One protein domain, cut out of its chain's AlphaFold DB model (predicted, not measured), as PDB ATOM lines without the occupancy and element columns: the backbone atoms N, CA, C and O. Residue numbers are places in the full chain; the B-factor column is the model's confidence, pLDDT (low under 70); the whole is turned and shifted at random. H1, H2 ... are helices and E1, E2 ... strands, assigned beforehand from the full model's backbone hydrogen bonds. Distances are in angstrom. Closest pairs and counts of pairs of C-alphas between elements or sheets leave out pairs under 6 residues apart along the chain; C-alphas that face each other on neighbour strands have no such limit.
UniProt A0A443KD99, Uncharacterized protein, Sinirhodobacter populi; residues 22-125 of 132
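This is residues 22 to 125 of the 132 residues of an uncharacterized protein of Sinirhodobacter populi (UniProt A0A443KD99). A small, strongly twisted sheet of three strands has the helix H2 packed over one face, and from the end of E3 the long helix H3 runs away from the sheet; residues 115 to 125, of which 115 to 124 belong to H3, stick out. Near H2 lies H1, and from it residues 33 to 47 make a long, narrow loop that reaches far from the sheet and folds back to E1. The printed part has 104 residues with three named helices and three named strands, in the order H1 E1 H2 E2 E3 H3; the sheet runs E1 E2 E3, all parallel, and the class is mixed, helices and strands. The whole is loose, with a radius of gyration of the C-alphas of 16.6 A and spans of 43 by 43 by 24 A.

H1 is residues 22 to 32, 15.5 A long, and begins at C-alpha 22 at (17.637, -33.425, -40.076). E1 is residues 48 to 51, 10.1 A. H2 is residues 57 to 66, 14.2 A. E2 is residues 72 to 78, 18.4 A, with C-alpha 72 at (1.803, -35.480, -48.027). E3 is residues 101 to 107, 18.9 A. H3 is residues 108 to 124, 24.5 A, and ends at C-alpha 124 at (-0.113, -65.422, -69.065).

H1 and H2 are close but not clearly touching; their closest C-alphas, those of Trp 24 and Tyr 63, are 7.7 A apart. H1 is not on the sheet. E1 and E2 are parallel at 43 degrees, with N 50 and O 73 within hydrogen-bond range at 2.9 A. E1, H2 and E2 form a strand-helix-strand unit, two parallel neighbour strands with a helix between, and its crossover is right-handed. H2 is on the sheet at a height of 7.3 A, making two layers, a helix on one face of a sheet. It lies over E2 and only just over E3, where 3 of its C-alphas fall, and runs along the strands, at 8 degrees to E2 on the local plane. The closest C-alphas of H2 and E3 are those of Ala 65 and Ala 101, 4.3 A apart. E2 and E3 are parallel at 43 degrees, with N 78 and O 106 at 2.8 A. H3 only grazes the sheet with residues 108 to 110, and is apart from H1 and H2. In H1, H2 and H3 every O i to N i+4 pair is within hydrogen-bond range.

The two C-alphas farthest apart, those of Gly 40 and Gly 82, are 49.4 A apart. The printed part has no cut. The links H1 to E1, 15 residues, and E2 to E3, 22 residues, are long. The mean pLDDT of the printed part is 89.2, and no printed residue is under 70.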
ATOM      1  N   HIS A  22      16.980 -33.377 -38.772       78.12
ATOM      2  CA  HIS A  22      17.637 -33.425 -40.076       78.12
ATOM      3  C   HIS A  22      16.975 -34.423 -41.053       78.12
ATOM      4  O   HIS A  22      17.020 -34.191 -42.259       78.12
ATOM      5  N   VAL A  23      16.318 -35.484 -40.563       84.88
ATOM      6  CA  VAL A  23      15.654 -36.501 -41.404       84.88
ATOM      7  C   VAL A  23      14.462 -35.905 -42.152       84.88
ATOM      8  O   VAL A  23      14.294 -36.128 -43.350       84.88
ATOM      9  N   TRP A  24      13.655 -35.084 -41.478       89.31
ATOM     10  CA  TRP A  24      12.488 -34.442 -42.090       89.31
ATOM     11  C   TRP A  24      12.874 -33.387 -43.130       89.31
ATOM     12  O   TRP A  24      12.209 -33.265 -44.159       89.31
ATOM     13  N   ALA A  25      13.956 -32.644 -42.883       90.94
ATOM     14  CA  ALA A  25      14.495 -31.687 -43.847       90.94
ATOM     15  C   ALA A  25      15.049 -32.393 -45.095       90.94
ATOM     16  O   ALA A  25      14.812 -31.951 -46.220       90.94
ATOM     17  N   GLU A  26      15.731 -33.521 -44.904       91.12
ATOM     18  CA  GLU A  26      16.222 -34.356 -45.999       91.12
ATOM     19  C   GLU A  26      15.065 -34.964 -46.806       91.12
ATOM     20  O   GLU A  26      15.089 -34.933 -48.035       91.12
ATOM     21  N   LEU A  27      14.001 -35.431 -46.144       91.88
ATOM     22  CA  LEU A  27      12.799 -35.920 -46.822       91.88
ATOM     23  C   LEU A  27      12.142 -34.835 -47.684       91.88
ATOM     24  O   LEU A  27      11.707 -35.112 -48.803       91.88
ATOM     25  N   ASP A  28      12.082 -33.597 -47.195       94.00
ATOM     26  CA  ASP A  28      11.596 -32.469 -47.989       94.00
ATOM     27  C   ASP A  28      12.470 -32.195 -49.205       94.00
ATOM     28  O   ASP A  28      11.940 -31.963 -50.295       94.00
ATOM     29  N   ARG A  29      13.795 -32.238 -49.026       94.38
ATOM     30  CA  ARG A  29      14.749 -32.078 -50.121       94.38
ATOM     31  C   ARG A  29      14.488 -33.130 -51.193       94.38
ATOM     32  O   ARG A  29      14.221 -32.768 -52.329       94.38
ATOM     33  N   ILE A  30      14.455 -34.409 -50.816       93.50
ATOM     34  CA  ILE A  30      14.206 -35.531 -51.734       93.50
ATOM     35  C   ILE A  30      12.863 -35.378 -52.450       93.50
ATOM     36  O   ILE A  30      12.782 -35.565 -53.659       93.50
ATOM     37  N   ARG A  31      11.795 -35.039 -51.717       94.81
ATOM     38  CA  ARG A  31      10.454 -34.892 -52.297       94.81
ATOM     39  C   ARG A  31      10.366 -33.771 -53.324       94.81
ATOM     40  O   ARG A  31       9.581 -33.874 -54.265       94.81
ATOM     41  N   ARG A  32      11.080 -32.671 -53.092       94.81
ATOM     42  CA  ARG A  32      11.022 -31.471 -53.935       94.81
ATOM     43  C   ARG A  32      12.054 -31.501 -55.058       94.81
ATOM     44  O   ARG A  32      11.874 -30.780 -56.040       94.81
ATOM     45  N   GLU A  33      13.080 -32.340 -54.933       95.25
ATOM     46  CA  GLU A  33      14.103 -32.542 -55.953       95.25
ATOM     47  C   GLU A  33      13.460 -33.017 -57.270       95.25
ATOM     48  O   GLU A  33      12.715 -34.006 -57.289       95.25
ATOM     49  N   PRO A  34      13.717 -32.328 -58.391       95.25
ATOM     50  CA  PRO A  34      13.290 -32.794 -59.699       95.25
ATOM     51  C   PRO A  34      14.061 -34.061 -60.107       95.25
ATOM     52  O   PRO A  34      15.282 -34.125 -59.994       95.25
ATOM     53  N   ILE A  35      13.357 -35.068 -60.621       94.69
ATOM     54  CA  ILE A  35      13.939 -36.354 -61.026       94.69
ATOM     55  C   ILE A  35      14.162 -36.342 -62.546       94.69
ATOM     56  O   ILE A  35      13.176 -36.404 -63.292       94.69
ATOM     57  N   PRO A  36      15.413 -36.280 -63.038       93.62
ATOM     58  CA  PRO A  36      15.690 -36.397 -64.464       93.62
ATOM     59  C   PRO A  36      15.420 -37.829 -64.940       93.62
ATOM     60  O   PRO A  36      15.755 -38.802 -64.261       93.62
ATOM     61  N   ILE A  37      14.824 -37.967 -66.121       92.88
ATOM     62  CA  ILE A  37      14.574 -39.262 -66.759       92.88
ATOM     63  C   ILE A  37      15.298 -39.358 -68.107       92.88
ATOM     64  O   ILE A  37      15.673 -38.354 -68.707       92.88
ATOM     65  N   GLY A  38      15.532 -40.588 -68.576       90.94
ATOM     66  CA  GLY A  38      16.405 -40.865 -69.728       90.94
ATOM     67  C   GLY A  38      15.954 -40.279 -71.072       90.94
ATOM     68  O   GLY A  38      16.732 -40.291 -72.017       90.94
ATOM     69  N   ASP A  39      14.731 -39.756 -71.164       91.69
ATOM     70  CA  ASP A  39      14.198 -39.069 -72.349       91.69
ATOM     71  C   ASP A  39      14.431 -37.540 -72.325       91.69
ATOM     72  O   ASP A  39      13.903 -36.819 -73.171       91.69
ATOM     73  N   GLY A  40      15.205 -37.034 -71.356       91.19
ATOM     74  CA  GLY A  40      15.529 -35.612 -71.199       91.19
ATOM     75  C   GLY A  40      14.474 -34.798 -70.444       91.19
ATOM     76  O   GLY A  40      14.677 -33.608 -70.202       91.19
ATOM     77  N   ARG A  41      13.353 -35.407 -70.038       94.56
ATOM     78  CA  ARG A  41      12.349 -34.740 -69.202       94.56
ATOM     79  C   ARG A  41      12.718 -34.807 -67.726       94.56
ATOM     80  O   ARG A  41      13.583 -35.560 -67.286       94.56
ATOM     81  N   THR A  42      11.989 -34.018 -66.947       95.69
ATOM     82  CA  THR A  42      12.072 -34.001 -65.489       95.69
ATOM     83  C   THR A  42      10.706 -34.320 -64.890       95.69
ATOM     84  O   THR A  42       9.683 -33.806 -65.349       95.69
ATOM     85  N   LEU A  43      10.680 -35.191 -63.883       94.56
ATOM     86  CA  LEU A  43       9.487 -35.561 -63.127       94.56
ATOM     87  C   LEU A  43       9.556 -34.982 -61.714       94.56
ATOM     88  O   LEU A  43      10.621 -34.903 -61.117       94.56
ATOM     89  N   HIS A  44       8.401 -34.631 -61.155       94.44
ATOM     90  CA  HIS A  44       8.283 -34.206 -59.762       94.44
ATOM     91  C   HIS A  44       7.400 -35.180 -58.993       94.44
ATOM     92  O   HIS A  44       6.375 -35.636 -59.513       94.44
ATOM     93  N   ILE A  45       7.754 -35.450 -57.738       94.56
ATOM     94  CA  ILE A  45       6.912 -36.231 -56.832       94.56
ATOM     95  C   ILE A  45       5.653 -35.412 -56.521       94.56
ATOM     96  O   ILE A  45       5.691 -34.405 -55.821       94.56
ATOM     97  N   GLN A  46       4.517 -35.845 -57.071       94.88
ATOM     98  CA  GLN A  46       3.232 -35.146 -56.942       94.88
ATOM     99  C   GLN A  46       2.496 -35.444 -55.631       94.88
ATOM    100  O   GLN A  46       1.561 -34.725 -55.286       94.88
ATOM    101  N   ALA A  47       2.854 -36.528 -54.944       94.81
ATOM    102  CA  ALA A  47       2.280 -36.944 -53.671       94.81
ATOM    103  C   ALA A  47       3.252 -37.880 -52.944       94.81
ATOM    104  O   ALA A  47       4.033 -38.583 -53.585       94.81
ATOM    105  N   CYS A  48       3.197 -37.900 -51.615       95.12
ATOM    106  CA  CYS A  48       4.031 -38.761 -50.783       95.12
ATOM    107  C   CYS A  48       3.206 -39.326 -49.624       95.12
ATOM    108  O   CYS A  48       2.447 -38.599 -48.987       95.12
ATOM    109  N   CYS A  49       3.380 -40.613 -49.345       94.19
ATOM    110  CA  CYS A  49       2.743 -41.291 -48.225       94.19
ATOM    111  C   CYS A  49       3.808 -41.693 -47.205       94.19
ATOM    112  O   CYS A  49       4.853 -42.212 -47.596       94.19
ATOM    113  N   ILE A  50       3.526 -41.492 -45.921       93.50
ATOM    114  CA  ILE A  50       4.413 -41.864 -44.818       93.50
ATOM    115  C   ILE A  50       3.642 -42.793 -43.889       93.50
ATOM    116  O   ILE A  50       2.556 -42.446 -43.422       93.50
ATOM    117  N   ASP A  51       4.183 -43.987 -43.672       91.25
ATOM    118  CA  ASP A  51       3.537 -45.015 -42.865       91.25
ATOM    119  C   ASP A  51       3.649 -44.705 -41.369       91.25
ATOM    120  O   ASP A  51       4.698 -44.302 -40.866       91.25
ATOM    121  N   THR A  52       2.537 -44.881 -40.664       90.19
ATOM    122  CA  THR A  52       2.427 -44.636 -39.223       90.19
ATOM    123  C   THR A  52       2.736 -45.880 -38.379       90.19
ATOM    124  O   THR A  52       2.663 -45.811 -37.160       90.19
ATOM    125  N   GLY A  53       3.138 -47.015 -38.958       76.88
ATOM    126  CA  GLY A  53       3.361 -48.286 -38.253       76.88
ATOM    127  C   GLY A  53       4.561 -48.350 -37.291       76.88
ATOM    128  O   GLY A  53       5.036 -49.442 -36.987       76.88
ATOM    129  N   GLY A  54       5.076 -47.214 -36.812       75.19
ATOM    130  CA  GLY A  54       6.256 -47.109 -35.947       75.19
ATOM    131  C   GLY A  54       6.019 -46.321 -34.652       75.19
ATOM    132  O   GLY A  54       4.893 -45.998 -34.289       75.19
ATOM    133  N   ARG A  55       7.103 -45.993 -33.938       77.00
ATOM    134  CA  ARG A  55       7.051 -45.244 -32.662       77.00
ATOM    135  C   ARG A  55       6.774 -43.747 -32.846       77.00
ATOM    136  O   ARG A  55       6.265 -43.108 -31.932       77.00
ATOM    137  N   ASN A  56       7.020 -43.208 -34.041       84.69
ATOM    138  CA  ASN A  56       7.096 -41.760 -34.267       84.69
ATOM    139  C   ASN A  56       5.837 -41.224 -34.973       84.69
ATOM    140  O   ASN A  56       5.908 -40.318 -35.802       84.69
ATOM    141  N   ILE A  57       4.667 -41.788 -34.649       90.12
ATOM    142  CA  ILE A  57       3.377 -41.445 -35.277       90.12
ATOM    143  C   ILE A  57       3.091 -39.948 -35.176       90.12
ATOM    144  O   ILE A  57       2.684 -39.337 -36.158       90.12
ATOM    145  N   ASP A  58       3.328 -39.341 -34.011       90.69
ATOM    146  CA  ASP A  58       3.056 -37.916 -33.811       90.69
ATOM    147  C   ASP A  58       3.959 -37.026 -34.676       90.69
ATOM    148  O   ASP A  58       3.484 -36.022 -35.212       90.69
ATOM    149  N   ALA A  59       5.218 -37.418 -34.895       90.31
ATOM    150  CA  ALA A  59       6.130 -36.720 -35.801       90.31
ATOM    151  C   ALA A  59       5.685 -36.862 -37.267       90.31
ATOM    152  O   ALA A  59       5.580 -35.859 -37.975       90.31
ATOM    153  N   VAL A  60       5.327 -38.080 -37.699       92.56
ATOM    154  CA  VAL A  60       4.780 -38.355 -39.042       92.56
ATOM    155  C   VAL A  60       3.526 -37.521 -39.297       92.56
ATOM    156  O   VAL A  60       3.406 -36.848 -40.324       92.56
ATOM    157  N   CYS A  61       2.590 -37.537 -38.350       93.44
ATOM    158  CA  CYS A  61       1.350 -36.790 -38.443       93.44
ATOM    159  C   CYS A  61       1.602 -35.277 -38.464       93.44
ATOM    160  O   CYS A  61       1.078 -34.595 -39.340       93.44
ATOM    161  N   SER A  62       2.458 -34.749 -37.586       94.19
ATOM    162  CA  SER A  62       2.802 -33.319 -37.577       94.19
ATOM    163  C   SER A  62       3.445 -32.883 -38.899       94.19
ATOM    164  O   SER A  62       3.073 -31.856 -39.475       94.19
ATOM    165  N   TYR A  63       4.364 -33.694 -39.430       93.50
ATOM    166  CA  TYR A  63       5.016 -33.449 -40.714       93.50
ATOM    167  C   TYR A  63       4.013 -33.426 -41.877       93.50
ATOM    168  O   TYR A  63       4.045 -32.507 -42.704       93.50
ATOM    169  N   ALA A  64       3.102 -34.405 -41.923       95.00
ATOM    170  CA  ALA A  64       2.069 -34.504 -42.951       95.00
ATOM    171  C   ALA A  64       1.037 -33.369 -42.852       95.00
ATOM    172  O   ALA A  64       0.639 -32.811 -43.875       95.00
ATOM    173  N   ALA A  65       0.640 -32.972 -41.639       94.50
ATOM    174  CA  ALA A  65      -0.295 -31.870 -41.411       94.50
ATOM    175  C   ALA A  65       0.243 -30.556 -41.995       94.50
ATOM    176  O   ALA A  65      -0.441 -29.895 -42.786       94.50
ATOM    177  N   ALA A  66       1.503 -30.237 -41.678       95.50
ATOM    178  CA  ALA A  66       2.194 -29.043 -42.157       95.50
ATOM    179  C   ALA A  66       2.324 -28.989 -43.693       95.50
ATOM    180  O   ALA A  66       2.413 -27.906 -44.266       95.50
ATOM    181  N   ARG A  67       2.300 -30.147 -44.369       95.81
ATOM    182  CA  ARG A  67       2.501 -30.296 -45.826       95.81
ATOM    183  C   ARG A  67       1.283 -30.854 -46.557       95.81
ATOM    184  O   ARG A  67       1.389 -31.324 -47.689       95.81
ATOM    185  N   SER A  68       0.099 -30.758 -45.960       92.81
ATOM    186  CA  SER A  68      -1.145 -31.279 -46.546       92.81
ATOM    187  C   SER A  68      -1.447 -30.704 -47.941       92.81
ATOM    188  O   SER A  68      -1.965 -31.410 -48.808       92.81
ATOM    189  N   ARG A  69      -1.047 -29.450 -48.202       94.38
ATOM    190  CA  ARG A  69      -1.168 -28.786 -49.516       94.38
ATOM    191  C   ARG A  69      -0.256 -29.381 -50.593       94.38
ATOM    192  O   ARG A  69      -0.583 -29.286 -51.770       94.38
ATOM    193  N   GLU A  70       0.842 -30.022 -50.199       95.19
ATOM    194  CA  GLU A  70       1.778 -30.717 -51.092       95.19
ATOM    195  C   GLU A  70       1.436 -32.208 -51.263       95.19
ATOM    196  O   GLU A  70       2.261 -32.978 -51.754       95.19
ATOM    197  N   ARG A  71       0.234 -32.632 -50.837       95.19
ATOM    198  CA  ARG A  71      -0.234 -34.027 -50.916       95.19
ATOM    199  C   ARG A  71       0.699 -34.999 -50.182       95.19
ATOM    200  O   ARG A  71       1.023 -36.075 -50.683       95.19
ATOM    201  N   VAL A  72       1.134 -34.597 -48.987       96.06
ATOM    202  CA  VAL A  72       1.803 -35.480 -48.027       96.06
ATOM    203  C   VAL A  72       0.756 -36.087 -47.102       96.06
ATOM    204  O   VAL A  72       0.005 -35.357 -46.453       96.06
ATOM    205  N   TRP A  73       0.702 -37.414 -47.045       95.25
ATOM    206  CA  TRP A  73      -0.323 -38.148 -46.309       95.25
ATOM    207  C   TRP A  73       0.290 -39.113 -45.302       95.25
ATOM    208  O   TRP A  73       1.148 -39.922 -45.647       95.25
ATOM    209  N   ALA A  74      -0.195 -39.055 -44.063       95.19
ATOM    210  CA  ALA A  74       0.032 -40.113 -43.091       95.19
ATOM    211  C   ALA A  74      -0.882 -41.291 -43.446       95.19
ATOM    212  O   ALA A  74      -2.093 -41.103 -43.590       95.19
ATOM    213  N   ILE A  75      -0.315 -42.482 -43.616       94.19
ATOM    214  CA  ILE A  75      -1.066 -43.688 -43.965       94.19
ATOM    215  C   ILE A  75      -0.968 -44.737 -42.865       94.19
ATOM    216  O   ILE A  75      -0.003 -44.782 -42.102       94.19
ATOM    217  N   GLU A  76      -1.975 -45.594 -42.812       91.25
ATOM    218  CA  GLU A  76      -1.974 -46.781 -41.968       91.25
ATOM    219  C   GLU A  76      -2.559 -47.957 -42.749       91.25
ATOM    220  O   GLU A  76      -3.508 -47.815 -43.530       91.25
ATOM    221  N   GLY A  77      -1.982 -49.140 -42.554       89.25
ATOM    222  CA  GLY A  77      -2.482 -50.364 -43.157       89.25
ATOM    223  C   GLY A  77      -3.839 -50.768 -42.581       89.25
ATOM    224  O   GLY A  77      -3.953 -51.142 -41.420       89.25
ATOM    225  N   GLY A  78      -4.870 -50.773 -43.420       87.38
ATOM    226  CA  GLY A  78      -6.187 -51.298 -43.081       87.38
ATOM    227  C   GLY A  78      -6.269 -52.813 -43.260       87.38
ATOM    228  O   GLY A  78      -5.995 -53.336 -44.349       87.38
ATOM    229  N   SER A  79      -6.708 -53.497 -42.205       79.81
ATOM    230  CA  SER A  79      -7.186 -54.885 -42.245       79.81
ATOM    231  C   SER A  79      -8.691 -54.937 -42.542       79.81
ATOM    232  O   SER A  79      -9.382 -53.917 -42.500       79.81
ATOM    233  N   GLU A  80      -9.218 -56.121 -42.872       81.06
ATOM    234  CA  GLU A  80     -10.666 -56.320 -43.026       81.06
ATOM    235  C   GLU A  80     -11.404 -55.994 -41.720       81.06
ATOM    236  O   GLU A  80     -11.010 -56.433 -40.642       81.06
ATOM    237  N   VAL A  81     -12.497 -55.234 -41.827       75.06
ATOM    238  CA  VAL A  81     -13.367 -54.890 -40.692       75.06
ATOM    239  C   VAL A  81     -14.755 -55.444 -40.985       75.06
ATOM    240  O   VAL A  81     -15.328 -55.167 -42.039       75.06
ATOM    241  N   GLY A  82     -15.287 -56.274 -40.083       78.00
ATOM    242  CA  GLY A  82     -16.612 -56.885 -40.248       78.00
ATOM    243  C   GLY A  82     -16.754 -57.734 -41.521       78.00
ATOM    244  O   GLY A  82     -17.807 -57.714 -42.153       78.00
ATOM    245  N   GLY A  83     -15.681 -58.409 -41.951       78.81
ATOM    246  CA  GLY A  83     -15.665 -59.229 -43.172       78.81
ATOM    247  C   GLY A  83     -15.663 -58.435 -44.485       78.81
ATOM    248  O   GLY A  83     -15.787 -59.024 -45.557       78.81
ATOM    249  N   ARG A  84     -15.530 -57.101 -44.432       80.12
ATOM    250  CA  ARG A  84     -15.445 -56.245 -45.623       80.12
ATOM    251  C   ARG A  84     -14.005 -55.816 -45.869       80.12
ATOM    252  O   ARG A  84     -13.309 -55.349 -44.964       80.12
ATOM    253  N   ARG A  85     -13.582 -55.921 -47.130       82.25
ATOM    254  CA  ARG A  85     -12.284 -55.427 -47.598       82.25
ATOM    255  C   ARG A  85     -12.251 -53.914 -47.601       82.25
ATOM    256  O   ARG A  85     -13.116 -53.276 -48.196       82.25
ATOM    257  N   GLN A  86     -11.200 -53.366 -47.003       88.69
ATOM    258  CA  GLN A  86     -10.873 -51.956 -47.160       88.69
ATOM    259  C   GLN A  86     -10.390 -51.698 -48.597       88.69
ATOM    260  O   GLN A  86      -9.664 -52.534 -49.153       88.69
ATOM    261  N   PRO A  87     -10.785 -50.577 -49.221       90.25
ATOM    262  CA  PRO A  87     -10.315 -50.218 -50.554       90.25
ATOM    263  C   PRO A  87      -8.815 -49.899 -50.527       90.25
ATOM    264  O   PRO A  87      -8.287 -49.488 -49.498       90.25
ATOM    265  N   ILE A  88      -8.120 -50.053 -51.662       91.25
ATOM    266  CA  ILE A  88      -6.681 -49.732 -51.768       91.25
ATOM    267  C   ILE A  88      -6.421 -48.282 -51.350       91.25
ATOM    268  O   ILE A  88      -5.490 -48.019 -50.602       91.25
ATOM    269  N   TRP A  89      -7.270 -47.358 -51.789       91.69
ATOM    270  CA  TRP A  89      -7.246 -45.962 -51.375       91.69
ATOM    271  C   TRP A  89      -8.637 -45.568 -50.865       91.69
ATOM    272  O   TRP A  89      -9.629 -45.979 -51.478       91.69
ATOM    273  N   PRO A  90      -8.751 -44.812 -49.759       87.81
ATOM    274  CA  PRO A  90     -10.044 -44.440 -49.210       87.81
ATOM    275  C   PRO A  90     -10.831 -43.569 -50.197       87.81
ATOM    276  O   PRO A  90     -10.333 -42.583 -50.735       87.81
ATOM    277  N   ILE A  91     -12.085 -43.959 -50.429       86.69
ATOM    278  CA  ILE A  91     -13.018 -43.253 -51.324       86.69
ATOM    279  C   ILE A  91     -13.609 -42.025 -50.616       86.69
ATOM    280  O   ILE A  91     -13.951 -41.029 -51.246       86.69
ATOM    281  N   VAL A  92     -13.704 -42.095 -49.287       85.00
ATOM    282  CA  VAL A  92     -14.199 -41.021 -48.426       85.00
ATOM    283  C   VAL A  92     -13.027 -40.433 -47.654       85.00
ATOM    284  O   VAL A  92     -12.114 -41.155 -47.254       85.00
ATOM    285  N   ALA A  93     -13.051 -39.116 -47.445       80.06
ATOM    286  CA  ALA A  93     -12.031 -38.439 -46.658       80.06
ATOM    287  C   ALA A  93     -11.920 -39.070 -45.255       80.06
ATOM    288  O   ALA A  93     -12.952 -39.303 -44.620       80.06
ATOM    289  N   PRO A  94     -10.701 -39.313 -44.745       84.81
ATOM    290  CA  PRO A  94     -10.547 -39.879 -43.417       84.81
ATOM    291  C   PRO A  94     -11.095 -38.950 -42.337       84.81
ATOM    292  O   PRO A  94     -10.902 -37.731 -42.395       84.81
ATOM    293  N   THR A  95     -11.754 -39.547 -41.347       83.50
ATOM    294  CA  THR A  95     -12.280 -38.860 -40.160       83.50
ATOM    295  C   THR A  95     -11.296 -38.895 -38.996       83.50
ATOM    296  O   THR A  95     -11.268 -37.966 -38.193       83.50
ATOM    297  N   THR A  96     -10.457 -39.930 -38.917       84.44
ATOM    298  CA  THR A  96      -9.419 -40.051 -37.893       84.44
ATOM    299  C   THR A  96      -8.351 -38.985 -38.090       84.44
ATOM    300  O   THR A  96      -7.759 -38.870 -39.170       84.44
ATOM    301  N   MET A  97      -8.081 -38.231 -37.024       87.69
ATOM    302  CA  MET A  97      -7.027 -37.229 -36.991       87.69
ATOM    303  C   MET A  97      -6.101 -37.436 -35.800       87.69
ATOM    304  O   MET A  97      -6.547 -37.778 -34.706       87.69
ATOM    305  N   ARG A  98      -4.812 -37.181 -36.010       90.00
ATOM    306  CA  ARG A  98      -3.782 -37.171 -34.970       90.00
ATOM    307  C   ARG A  98      -2.758 -36.095 -35.297       90.00
ATOM    308  O   ARG A  98      -2.459 -35.895 -36.469       90.00
ATOM    309  N   ALA A  99      -2.297 -35.355 -34.287       88.75
ATOM    310  CA  ALA A  99      -1.367 -34.227 -34.434       88.75
ATOM    311  C   ALA A  99      -1.681 -33.294 -35.637       88.75
ATOM    312  O   ALA A  99      -0.796 -32.875 -36.376       88.75
ATOM    313  N   GLY A 100      -2.970 -33.014 -35.878       88.44
ATOM    314  CA  GLY A 100      -3.434 -32.150 -36.972       88.44
ATOM    315  C   GLY A 100      -3.488 -32.786 -38.371       88.44
ATOM    316  O   GLY A 100      -3.998 -32.150 -39.293       88.44
ATOM    317  N   ALA A 101      -3.032 -34.028 -38.557       92.06
ATOM    318  CA  ALA A 101      -3.124 -34.753 -39.826       92.06
ATOM    319  C   ALA A 101      -4.290 -35.739 -39.851       92.06
ATOM    320  O   ALA A 101      -4.634 -36.344 -38.838       92.06
ATOM    321  N   LYS A 102      -4.848 -35.945 -41.048       93.19
ATOM    322  CA  LYS A 102      -5.753 -37.061 -41.354       93.19
ATOM    323  C   LYS A 102      -4.936 -38.329 -41.592       93.19
ATOM    324  O   LYS A 102      -3.948 -38.270 -42.323       93.19
ATOM    325  N   ILE A 103      -5.374 -39.455 -41.029       92.69
ATOM    326  CA  ILE A 103      -4.745 -40.766 -41.253       92.69
ATOM    327  C   ILE A 103      -5.519 -41.514 -42.339       92.69
ATOM    328  O   ILE A 103      -6.700 -41.811 -42.178       92.69
ATOM    329  N   PHE A 104      -4.861 -41.817 -43.453       93.38
ATOM    330  CA  PHE A 104      -5.464 -42.505 -44.588       93.38
ATOM    331  C   PHE A 104      -5.306 -44.019 -44.433       93.38
ATOM    332  O   PHE A 104      -4.202 -44.552 -44.525       93.38
ATOM    333  N   ILE A 105      -6.425 -44.715 -44.229       91.88
ATOM    334  CA  ILE A 105      -6.439 -46.175 -44.115       91.88
ATOM    335  C   ILE A 105      -6.355 -46.804 -45.509       91.88
ATOM    336  O   ILE A 105      -7.263 -46.650 -46.328       91.88
ATOM    337  N   VAL A 106      -5.265 -47.523 -45.771       91.94
ATOM    338  CA  VAL A 106      -4.948 -48.155 -47.061       91.94
ATOM    339  C   VAL A 106      -5.239 -49.650 -46.981       91.94
ATOM    340  O   VAL A 106      -4.652 -50.370 -46.173       91.94
ATOM    341  N   GLY A 107      -6.126 -50.158 -47.836       92.06
ATOM    342  CA  GLY A 107      -6.518 -51.566 -47.864       92.06
ATOM    343  C   GLY A 107      -5.403 -52.486 -48.356       92.06
ATOM    344  O   GLY A 107      -5.260 -52.744 -49.554       92.06
ATOM    345  N   THR A 108      -4.637 -53.044 -47.419       90.62
ATOM    346  CA  THR A 108      -3.435 -53.832 -47.735       90.62
ATOM    347  C   THR A 108      -3.762 -55.149 -48.443       90.62
ATOM    348  O   THR A 108      -3.080 -55.526 -49.398       90.62
ATOM    349  N   LEU A 109      -4.828 -55.845 -48.028       89.25
ATOM    350  CA  LEU A 109      -5.267 -57.097 -48.652       89.25
ATOM    351  C   LEU A 109      -5.778 -56.871 -50.079       89.25
ATOM    352  O   LEU A 109      -5.435 -57.638 -50.983       89.25
ATOM    353  N   ALA A 110      -6.564 -55.813 -50.291       88.75
ATOM    354  CA  ALA A 110      -7.033 -55.432 -51.619       88.75
ATOM    355  C   ALA A 110      -5.844 -55.121 -52.543       88.75
ATOM    356  O   ALA A 110      -5.777 -55.660 -53.648       88.75
ATOM    357  N   GLY A 111      -4.861 -54.357 -52.053       87.19
ATOM    358  CA  GLY A 111      -3.651 -54.015 -52.804       87.19
ATOM    359  C   GLY A 111      -2.825 -55.244 -53.177       87.19
ATOM    360  O   GLY A 111      -2.540 -55.474 -54.353       87.19
ATOM    361  N   LYS A 112      -2.513 -56.096 -52.194       87.94
ATOM    362  CA  LYS A 112      -1.755 -57.342 -52.402       87.94
ATOM    363  C   LYS A 112      -2.459 -58.282 -53.380       87.94
ATOM    364  O   LYS A 112      -1.807 -58.881 -54.233       87.94
ATOM    365  N   THR A 113      -3.778 -58.425 -53.265       88.75
ATOM    366  CA  THR A 113      -4.556 -59.325 -54.129       88.75
ATOM    367  C   THR A 113      -4.621 -58.802 -55.561       88.75
ATOM    368  O   THR A 113      -4.373 -59.565 -56.493       88.75
ATOM    369  N   GLY A 114      -4.884 -57.503 -55.738       87.75
ATOM    370  CA  GLY A 114      -4.898 -56.855 -57.051       87.75
ATOM    371  C   GLY A 114      -3.550 -56.967 -57.762       87.75
ATOM    372  O   GLY A 114      -3.500 -57.414 -58.907       87.75
ATOM    373  N   TRP A 115      -2.454 -56.672 -57.053       87.31
ATOM    374  CA  TRP A 115      -1.094 -56.846 -57.566       87.31
ATOM    375  C   TRP A 115      -0.831 -58.285 -58.017       87.31
ATOM    376  O   TRP A 115      -0.449 -58.522 -59.162       87.31
ATOM    377  N   ARG A 116      -1.095 -59.269 -57.145       88.38
ATOM    378  CA  ARG A 116      -0.888 -60.690 -57.464       88.38
ATOM    379  C   ARG A 116      -1.698 -61.129 -58.683       88.38
ATOM    380  O   ARG A 116      -1.195 -61.910 -59.487       88.38
ATOM    381  N   GLN A 117      -2.934 -60.658 -58.827       87.75
ATOM    382  CA  GLN A 117      -3.772 -60.998 -59.974       87.75
ATOM    383  C   GLN A 117      -3.242 -60.376 -61.268       87.75
ATOM    384  O   GLN A 117      -3.141 -61.078 -62.275       87.75
ATOM    385  N   HIS A 118      -2.874 -59.092 -61.236       86.50
ATOM    386  CA  HIS A 118      -2.267 -58.410 -62.376       86.50
ATOM    387  C   HIS A 118      -0.987 -59.124 -62.824       86.50
ATOM    388  O   HIS A 118      -0.841 -59.437 -64.001       86.50
ATOM    389  N   TRP A 119      -0.117 -59.485 -61.879       86.12
ATOM    390  CA  TRP A 119       1.135 -60.183 -62.166       86.12
ATOM    391  C   TRP A 119       0.902 -61.551 -62.828       86.12
ATOM    392  O   TRP A 119       1.515 -61.875 -63.844       86.12
ATOM    393  N   LYS A 120      -0.068 -62.328 -62.326       86.25
ATOM    394  CA  LYS A 120      -0.485 -63.593 -62.957       86.25
ATOM    395  C   LYS A 120      -1.051 -63.389 -64.368       86.25
ATOM    396  O   LYS A 120      -0.856 -64.246 -65.224       86.25
ATOM    397  N   ASN A 121      -1.778 -62.297 -64.609       86.38
ATOM    398  CA  ASN A 121      -2.302 -61.970 -65.936       86.38
ATOM    399  C   ASN A 121      -1.169 -61.596 -66.904       86.38
ATOM    400  O   ASN A 121      -1.146 -62.112 -68.017       86.38
ATOM    401  N   ALA A 122      -0.210 -60.777 -66.463       80.19
ATOM    402  CA  ALA A 122       0.956 -60.391 -67.255       80.19
ATOM    403  C   ALA A 122       1.774 -61.620 -67.687       80.19
ATOM    404  O   ALA A 122       2.029 -61.799 -68.878       80.19
ATOM    405  N   ALA A 123       2.052 -62.535 -66.750       77.19
ATOM    406  CA  ALA A 123       2.756 -63.788 -67.024       77.19
ATOM    407  C   ALA A 123       2.033 -64.692 -68.045       77.19
ATOM    408  O   ALA A 123       2.681 -65.378 -68.829       77.19
ATOM    409  N   ARG A 124       0.690 -64.678 -68.074       73.31
ATOM    410  CA  ARG A 124      -0.113 -65.422 -69.065       73.31
ATOM    411  C   ARG A 124      -0.138 -64.771 -70.447       73.31
ATOM    412  O   ARG A 124      -0.315 -65.470 -71.436       73.31
ATOM    413  N   SER A 125       0.007 -63.451 -70.518       73.12
ATOM    414  CA  SER A 125      -0.069 -62.683 -71.768       73.12
ATOM    415  C   SER A 125       1.232 -62.658 -72.581       73.12
ATOM    416  O   SER A 125       1.266 -62.045 -73.642       73.12
TER     417      SER A 125